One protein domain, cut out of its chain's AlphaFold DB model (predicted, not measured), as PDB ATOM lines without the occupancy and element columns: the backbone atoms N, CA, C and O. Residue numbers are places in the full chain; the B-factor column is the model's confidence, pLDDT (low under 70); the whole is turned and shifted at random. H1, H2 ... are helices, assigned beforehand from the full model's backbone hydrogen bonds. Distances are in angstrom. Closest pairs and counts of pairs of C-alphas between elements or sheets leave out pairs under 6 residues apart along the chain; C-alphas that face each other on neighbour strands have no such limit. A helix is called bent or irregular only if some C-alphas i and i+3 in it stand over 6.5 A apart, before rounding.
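Overview. This is residues 5 to 64 of the 67 residues of the protein "Phenylphosphate carboxylase subunit delta" of Dehalococcoidia bacterium (UniProt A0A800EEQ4). The model is a loop-rich head followed by a helical arm: two long loops and the short helices H1 and H2 make the head, while H3, the longest helix, runs away from it, with H4 turned about perpendicular at H3's far end. In the head, a short parallel pairing of residues 17 to 18 with residues 32 to 33 ties the two loops together. The 60 printed residues hold H1, H2, H3 and H4 in that order and no named strand; the class is all helix, though the helices hold 28 residues, under half. The whole is loose, with a radius of gyration of the C-alphas of 13.0 A, and elongated, spanning 39 by 24 by 14 A.

Along the chain. H3 is residues 42 to 53, 16.7 A from C-alpha 42 at (228.246, 249.071, 232.330) to C-alpha 53. H4, residues 57 to 62, measures 8.9 A and ends with C-alpha 62 at (218.159, 251.982, 251.810). H2 is residues 24 to 27, 5.1 A. H1, residues 5 to 10, measures 9.5 A from C-alpha 5 at (235.808, 259.925, 219.174); it is only just irregular, with C-alphas 5 and 8 6.9 A apart.

Arrangement. H3, with residues 48 to 52 alone, only just touches H4, with 3 pairs of C-alphas within 8 A, and only at the corner by their link. Their closest C-alphas, of Leu 51 and Leu 57, are 4.8 A apart; their lines stand at 82 degrees, about perpendicular. H1 and H2 are close but not clearly touching; their closest C-alphas, of Leu 7 and Val 26, are 6.8 A apart. H3 is apart from H1 and H2, and so is H4. Every O i to N i+4 pair is within hydrogen-bond range in H3 and H4, 1 of 2 in H1; H2 is too short for one.

Size, cuts and confidence. The C-alphas farthest apart, of Leu 25 and Arg 63, are 39.3 A apart. The printed part has no cut. The links H1 to H2 and H2 to H3 are long; H3 to H4 is tight. Mean pLDDT of the printed part is 98.1, and no printed residue is under 70.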
ATOM      1  N   ILE A   5     236.260 258.547 218.952       98.56
ATOM      2  CA  ILE A   5     235.808 259.925 219.174       98.56
ATOM      3  C   ILE A   5     235.801 260.310 220.662       98.56
ATOM      4  O   ILE A   5     235.892 261.495 220.977       98.56
ATOM      5  N   ASP A   6     235.786 259.334 221.573       98.50
ATOM      6  CA  ASP A   6     235.806 259.580 223.016       98.50
ATOM      7  C   ASP A   6     237.215 259.813 223.565       98.50
ATOM      8  O   ASP A   6     237.372 260.416 224.630       98.50
ATOM      9  N   LEU A   7     238.255 259.355 222.857       98.38
ATOM     10  CA  LEU A   7     239.642 259.413 223.328       98.38
ATOM     11  C   LEU A   7     240.096 260.826 223.736       98.38
ATOM     12  O   LEU A   7     240.745 260.942 224.776       98.38
ATOM     13  N   PRO A   8     239.763 261.916 223.011       98.50
ATOM     14  CA  PRO A   8     240.123 263.265 223.443       98.50
ATOM     15  C   PRO A   8     239.539 263.655 224.806       98.50
ATOM     16  O   PRO A   8     240.209 264.351 225.567       98.50
ATOM     17  N   ALA A   9     238.319 263.213 225.126       98.50
ATOM     18  CA  ALA A   9     237.698 263.463 226.425       98.50
ATOM     19  C   ALA A   9     238.276 262.534 227.501       98.50
ATOM     20  O   ALA A   9     238.603 262.988 228.595       98.50
ATOM     21  N   MET A  10     238.472 261.253 227.173       98.44
ATOM     22  CA  MET A  10     239.085 260.271 228.071       98.44
ATOM     23  C   MET A  10     240.492 260.696 228.505       98.44
ATOM     24  O   MET A  10     240.780 260.665 229.692       98.44
ATOM     25  N   ASN A  11     241.326 261.193 227.586       97.19
ATOM     26  CA  ASN A  11     242.689 261.651 227.894       97.19
ATOM     27  C   ASN A  11     242.743 262.879 228.824       97.19
ATOM     28  O   ASN A  11     243.806 263.197 229.349       97.19
ATOM     29  N   GLN A  12     241.635 263.609 228.974       98.19
ATOM     30  CA  GLN A  12     241.535 264.770 229.866       98.19
ATOM     31  C   GLN A  12     240.897 264.423 231.216       98.19
ATOM     32  O   GLN A  12     241.012 265.198 232.165       98.19
ATOM     33  N   ALA A  13     240.197 263.290 231.309       97.88
ATOM     34  CA  ALA A  13     239.549 262.862 232.536       97.88
ATOM     35  C   ALA A  13     240.585 262.367 233.556       97.88
ATOM     36  O   ALA A  13     241.561 261.720 233.196       97.88
ATOM     37  N   GLY A  14     240.341 262.613 234.847       98.06
ATOM     38  CA  GLY A  14     241.171 262.047 235.921       98.06
ATOM     39  C   GLY A  14     240.985 260.536 236.127       98.06
ATOM     40  O   GLY A  14     241.782 259.921 236.826       98.06
ATOM     41  N   LEU A  15     239.925 259.958 235.553       98.38
ATOM     42  CA  LEU A  15     239.655 258.523 235.509       98.38
ATOM     43  C   LEU A  15     238.914 258.209 234.202       98.38
ATOM     44  O   LEU A  15     237.716 258.477 234.072       98.38
ATOM     45  N   ALA A  16     239.629 257.664 233.228       98.62
ATOM     46  CA  ALA A  16     239.090 257.251 231.944       98.62
ATOM     47  C   ALA A  16     238.539 255.823 232.028       98.62
ATOM     48  O   ALA A  16     239.278 254.873 232.274       98.62
ATOM     49  N   ILE A  17     237.239 255.658 231.774       98.81
ATOM     50  CA  ILE A  17     236.576 254.348 231.830       98.81
ATOM     51  C   ILE A  17     236.055 253.960 230.448       98.81
ATOM     52  O   ILE A  17     235.409 254.773 229.776       98.81
ATOM     53  N   ALA A  18     236.307 252.719 230.036       98.88
ATOM     54  CA  ALA A  18     235.725 252.115 228.840       98.88
ATOM     55  C   ALA A  18     234.764 250.970 229.182       98.88
ATOM     56  O   ALA A  18     234.868 250.355 230.241       98.88
ATOM     57  N   VAL A  19     233.818 250.690 228.284       98.88
ATOM     58  CA  VAL A  19     232.907 249.542 228.430       98.88
ATOM     59  C   VAL A  19     233.518 248.269 227.843       98.88
ATOM     60  O   VAL A  19     234.331 248.356 226.926       98.88
ATOM     61  N   ALA A  20     233.103 247.087 228.313       98.75
ATOM     62  CA  ALA A  20     233.703 245.802 227.920       98.75
ATOM     63  C   ALA A  20     233.765 245.554 226.399       98.75
ATOM     64  O   ALA A  20     234.680 244.902 225.904       98.75
ATOM     65  N   ASN A  21     232.782 246.064 225.653       98.69
ATOM     66  CA  ASN A  21     232.673 245.918 224.201       98.69
ATOM     67  C   ASN A  21     233.166 247.152 223.419       98.69
ATOM     68  O   ASN A  21     232.812 247.297 222.249       98.69
ATOM     69  N   ALA A  22     233.930 248.045 224.055       98.81
ATOM     70  CA  ALA A  22     234.559 249.182 223.391       98.81
ATOM     71  C   ALA A  22     235.589 248.730 222.344       98.81
ATOM     72  O   ALA A  22     236.124 247.619 222.398       98.81
ATOM     73  N   GLN A  23     235.916 249.622 221.409       98.44
ATOM     74  CA  GLN A  23     236.960 249.365 220.422       98.44
ATOM     75  C   GLN A  23     238.311 249.047 221.096       98.44
ATOM     76  O   GLN A  23     238.665 249.689 222.090       98.44
ATOM     77  N   PRO A  24     239.133 248.129 220.540       98.50
ATOM     78  CA  PRO A  24     240.383 247.694 221.170       98.50
ATOM     79  C   PRO A  24     241.338 248.829 221.553       98.50
ATOM     80  O   PRO A  24     241.978 248.765 222.600       98.50
ATOM     81  N   LEU A  25     241.421 249.887 220.738       98.19
ATOM     82  CA  LEU A  25     242.274 251.036 221.053       98.19
ATOM     83  C   LEU A  25     241.759 251.825 222.264       98.19
ATOM     84  O   LEU A  25     242.558 252.330 223.043       98.19
ATOM     85  N   VAL A  26     240.440 251.916 222.436       98.69
ATOM     86  CA  VAL A  26     239.815 252.596 223.576       98.69
ATOM     87  C   VAL A  26     240.061 251.811 224.860       98.69
ATOM     88  O   VAL A  26     240.442 252.403 225.865       98.69
ATOM     89  N   LEU A  27     239.951 250.480 224.802       98.69
ATOM     90  CA  LEU A  27     240.268 249.596 225.929       98.69
ATOM     91  C   LEU A  27     241.715 249.770 226.411       98.69
ATOM     92  O   LEU A  27     241.956 249.861 227.608       98.69
ATOM     93  N   GLN A  28     242.676 249.877 225.488       98.12
ATOM     94  CA  GLN A  28     244.095 250.078 225.819       98.12
ATOM     95  C   GLN A  28     244.404 251.446 226.446       98.12
ATOM     96  O   GLN A  28     245.495 251.640 226.980       98.12
ATOM     97  N   ARG A  29     243.492 252.415 226.319       98.06
ATOM     98  CA  ARG A  29     243.659 253.794 226.799       98.06
ATOM     99  C   ARG A  29     242.811 254.105 228.029       98.06
ATOM    100  O   ARG A  29     242.880 255.224 228.522       98.06
ATOM    101  N   ALA A  30     242.000 253.159 228.489       98.50
ATOM    102  CA  ALA A  30     241.201 253.325 229.690       98.50
ATOM    103  C   ALA A  30     242.022 252.961 230.932       98.50
ATOM    104  O   ALA A  30     242.751 251.971 230.930       98.50
ATOM    105  N   ASP A  31     241.854 253.728 232.006       98.62
ATOM    106  CA  ASP A  31     242.384 253.384 233.329       98.62
ATOM    107  C   ASP A  31     241.626 252.195 233.926       98.62
ATOM    108  O   ASP A  31     242.168 251.404 234.697       98.62
ATOM    109  N   TRP A  32     240.348 252.068 233.562       98.56
ATOM    110  CA  TRP A  32     239.502 250.964 233.970       98.56
ATOM    111  C   TRP A  32     238.520 250.569 232.867       98.56
ATOM    112  O   TRP A  32     238.009 251.403 232.120       98.56
ATOM    113  N   VAL A  33     238.241 249.273 232.778       98.75
ATOM    114  CA  VAL A  33     237.279 248.698 231.840       98.75
ATOM    115  C   VAL A  33     236.207 247.993 232.654       98.75
ATOM    116  O   VAL A  33     236.536 247.190 233.527       98.75
ATOM    117  N   THR A  34     234.940 248.294 232.378       98.81
ATOM    118  CA  THR A  34     233.823 247.621 233.051       98.81
ATOM    119  C   THR A  34     233.757 246.150 232.656       98.81
ATOM    120  O   THR A  34     234.080 245.791 231.524       98.81
ATOM    121  N   GLU A  35     233.266 245.299 233.550       98.62
ATOM    122  CA  GLU A  35     232.990 243.895 233.229       98.62
ATOM    123  C   GLU A  35     231.780 243.774 232.294       98.62
ATOM    124  O   GLU A  35     231.763 242.958 231.369       98.62
ATOM    125  N   LYS A  36     230.757 244.610 232.504       98.69
ATOM    126  CA  LYS A  36     229.549 244.621 231.672       98.69
ATOM    127  C   LYS A  36     229.760 245.385 230.368       98.69
ATOM    128  O   LYS A  36     230.495 246.369 230.305       98.69
ATOM    129  N   ALA A  37     229.039 244.975 229.329       98.69
ATOM    130  CA  ALA A  37     228.985 245.693 228.060       98.69
ATOM    131  C   ALA A  37     228.095 246.952 228.135       98.69
ATOM    132  O   ALA A  37     227.197 247.080 228.981       98.69
ATOM    133  N   GLY A  38     228.321 247.880 227.204       98.50
ATOM    134  CA  GLY A  38     227.459 249.029 226.951       98.50
ATOM    135  C   GLY A  38     226.013 248.589 226.704       98.50
ATOM    136  O   GLY A  38     225.753 247.580 226.054       98.50
ATOM    137  N   GLY A  39     225.057 249.301 227.303       98.25
ATOM    138  CA  GLY A  39     223.637 248.921 227.277       98.25
ATOM    139  C   GLY A  39     223.265 247.715 228.153       98.25
ATOM    140  O   GLY A  39     222.081 247.465 228.352       98.25
ATOM    141  N   GLN A  40     224.236 247.009 228.740       98.62
ATOM    142  CA  GLN A  40     224.020 245.821 229.582       98.62
ATOM    143  C   GLN A  40     224.388 246.064 231.054       98.62
ATOM    144  O   GLN A  40     224.649 245.135 231.813       98.62
ATOM    145  N   GLY A  41     224.407 247.331 231.474       98.56
ATOM    146  CA  GLY A  41     224.663 247.724 232.861       98.56
ATOM    147  C   GLY A  41     226.074 248.236 233.151       98.56
ATOM    148  O   GLY A  41     226.355 248.491 234.317       98.56
ATOM    149  N   ALA A  42     226.924 248.458 232.143       98.69
ATOM    150  CA  ALA A  42     228.246 249.071 232.330       98.69
ATOM    151  C   ALA A  42     228.189 250.399 233.107       98.69
ATOM    152  O   ALA A  42     228.898 250.589 234.086       98.69
ATOM    153  N   VAL A  43     227.273 251.307 232.745       98.56
ATOM    154  CA  VAL A  43     227.125 252.586 233.466       98.56
ATOM    155  C   VAL A  43     226.685 252.365 234.914       98.56
ATOM    156  O   VAL A  43     227.182 253.032 235.813       98.56
ATOM    157  N   ARG A  44     225.789 251.401 235.163       98.56
ATOM    158  CA  ARG A  44     225.345 251.061 236.521       98.56
ATOM    159  C   ARG A  44     226.507 250.548 237.375       98.56
ATOM    160  O   ARG A  44     226.618 250.951 238.525       98.56
ATOM    161  N   GLU A  45     227.361 249.706 236.807       98.62
ATOM    162  CA  GLU A  45     228.585 249.217 237.451       98.62
ATOM    163  C   GLU A  45     229.512 250.379 237.846       98.62
ATOM    164  O   GLU A  45     229.939 250.465 238.997       98.62
ATOM    165  N   VAL A  46     229.730 251.337 236.938       98.62
ATOM    166  CA  VAL A  46     230.514 252.551 237.226       98.62
ATOM    167  C   VAL A  46     229.860 253.409 238.311       98.62
ATOM    168  O   VAL A  46     230.544 253.863 239.226       98.62
ATOM    169  N   CYS A  47     228.541 253.619 238.251       98.50
ATOM    170  CA  CYS A  47     227.803 254.362 239.275       98.50
ATOM    171  C   CYS A  47     227.960 253.728 240.662       98.50
ATOM    172  O   CYS A  47     228.215 254.445 241.627       98.50
ATOM    173  N   GLU A  48     227.832 252.402 240.774       98.50
ATOM    174  CA  GLU A  48     228.035 251.701 242.045       98.50
ATOM    175  C   GLU A  48     229.474 251.823 242.541       98.50
ATOM    176  O   GLU A  48     229.676 252.093 243.723       98.50
ATOM    177  N   MET A  49     230.465 251.687 241.654       98.38
ATOM    178  CA  MET A  49     231.878 251.873 241.995       98.38
ATOM    179  C   MET A  49     232.126 253.268 242.586       98.38
ATOM    180  O   MET A  49     232.706 253.377 243.667       98.38
ATOM    181  N   ILE A  50     231.620 254.323 241.938       98.44
ATOM    182  CA  ILE A  50     231.771 255.708 242.409       98.44
ATOM    183  C   ILE A  50     231.070 255.905 243.756       98.44
ATOM    184  O   ILE A  50     231.673 256.428 244.694       98.44
ATOM    185  N   LEU A  51     229.815 255.466 243.883       98.50
ATOM    186  CA  LEU A  51     229.059 255.586 245.132       98.50
ATOM    187  C   LEU A  51     229.735 254.823 246.272       98.50
ATOM    188  O   LEU A  51     229.795 255.322 247.393       98.50
ATOM    189  N   LYS A  52     230.277 253.635 245.995       98.38
ATOM    190  CA  LYS A  52     231.015 252.835 246.973       98.38
ATOM    191  C   LYS A  52     232.292 253.540 247.413       98.38
ATOM    192  O   LYS A  52     232.534 253.633 248.612       98.38
ATOM    193  N   ALA A  53     233.072 254.069 246.473       98.06
ATOM    194  CA  ALA A  53     234.294 254.816 246.768       98.06
ATOM    195  C   ALA A  53     234.025 256.073 247.616       98.06
ATOM    196  O   ALA A  53     234.880 256.483 248.396       98.06
ATOM    197  N   GLN A  54     232.828 256.653 247.499       98.44
ATOM    198  CA  GLN A  54     232.382 257.796 248.300       98.44
ATOM    199  C   GLN A  54     231.643 257.409 249.595       98.44
ATOM    200  O   GLN A  54     231.238 258.292 250.345       98.44
ATOM    201  N   GLY A  55     231.440 256.116 249.874       98.12
ATOM    202  CA  GLY A  55     230.697 255.651 251.052       98.12
ATOM    203  C   GLY A  55     229.185 255.915 251.003       98.12
ATOM    204  O   GLY A  55     228.528 255.899 252.037       98.12
ATOM    205  N   LEU A  56     228.624 256.159 249.817       98.25
ATOM    206  CA  LEU A  56     227.218 256.533 249.608       98.25
ATOM    207  C   LEU A  56     226.335 255.379 249.110       98.25
ATOM    208  O   LEU A  56     225.116 255.531 249.029       98.25
ATOM    209  N   LEU A  57     226.930 254.239 248.743       97.56
ATOM    210  CA  LEU A  57     226.206 253.143 248.094       97.56
ATOM    211  C   LEU A  57     225.078 252.576 248.968       97.56
ATOM    212  O   LEU A  57     223.948 252.459 248.500       97.56
ATOM    213  N   GLU A  58     225.355 252.290 250.241       96.12
ATOM    214  CA  GLU A  58     224.354 251.725 251.157       96.12
ATOM    215  C   GLU A  58     223.180 252.682 251.382       96.12
ATOM    216  O   GLU A  58     222.019 252.282 251.315       96.12
ATOM    217  N   THR A  59     223.460 253.977 251.554       95.81
ATOM    218  CA  THR A  59     222.419 255.007 251.666       95.81
ATOM    219  C   THR A  59     221.537 255.057 250.419       95.81
ATOM    220  O   THR A  59     220.323 255.232 250.524       95.81
ATOM    221  N   ALA A  60     222.114 254.875 249.227       95.69
ATOM    222  CA  ALA A  60     221.336 254.808 247.993       95.69
ATOM    223  C   ALA A  60     220.414 253.572 247.954       95.69
ATOM    224  O   ALA A  60     219.282 253.676 247.477       95.69
ATOM    225  N   TYR A  61     220.858 252.424 248.478       96.31
ATOM    226  CA  TYR A  61     220.062 251.192 248.543       96.31
ATOM    227  C   TYR A  61     218.937 251.237 249.578       96.31
ATOM    228  O   TYR A  61     217.832 250.784 249.277       96.31
ATOM    229  N   GLN A  62     219.162 251.851 250.740       95.94
ATOM    230  CA  GLN A  62     218.159 251.982 251.810       95.94
ATOM    231  C   GLN A  62     216.858 252.659 251.365       95.94
ATOM    232  O   GLN A  62     215.800 252.413 251.927       95.94
ATOM    233  N   ARG A  63     216.887 253.482 250.313       93.38
ATOM    234  CA  ARG A  63     215.664 254.084 249.757       93.38
ATOM    235  C   ARG A  63     214.679 253.052 249.188       93.38
ATOM    236  O   ARG A  63     213.502 253.366 249.023       93.38
ATOM    237  N   TYR A  64     215.163 251.864 248.840       94.69
ATOM    238  CA  TYR A  64     214.401 250.823 248.150       94.69
ATOM    239  C   TYR A  64     214.321 249.510 248.931       94.69
ATOM    240  O   TYR A  64     213.461 248.686 248.623       94.69
TER     241      TYR A  64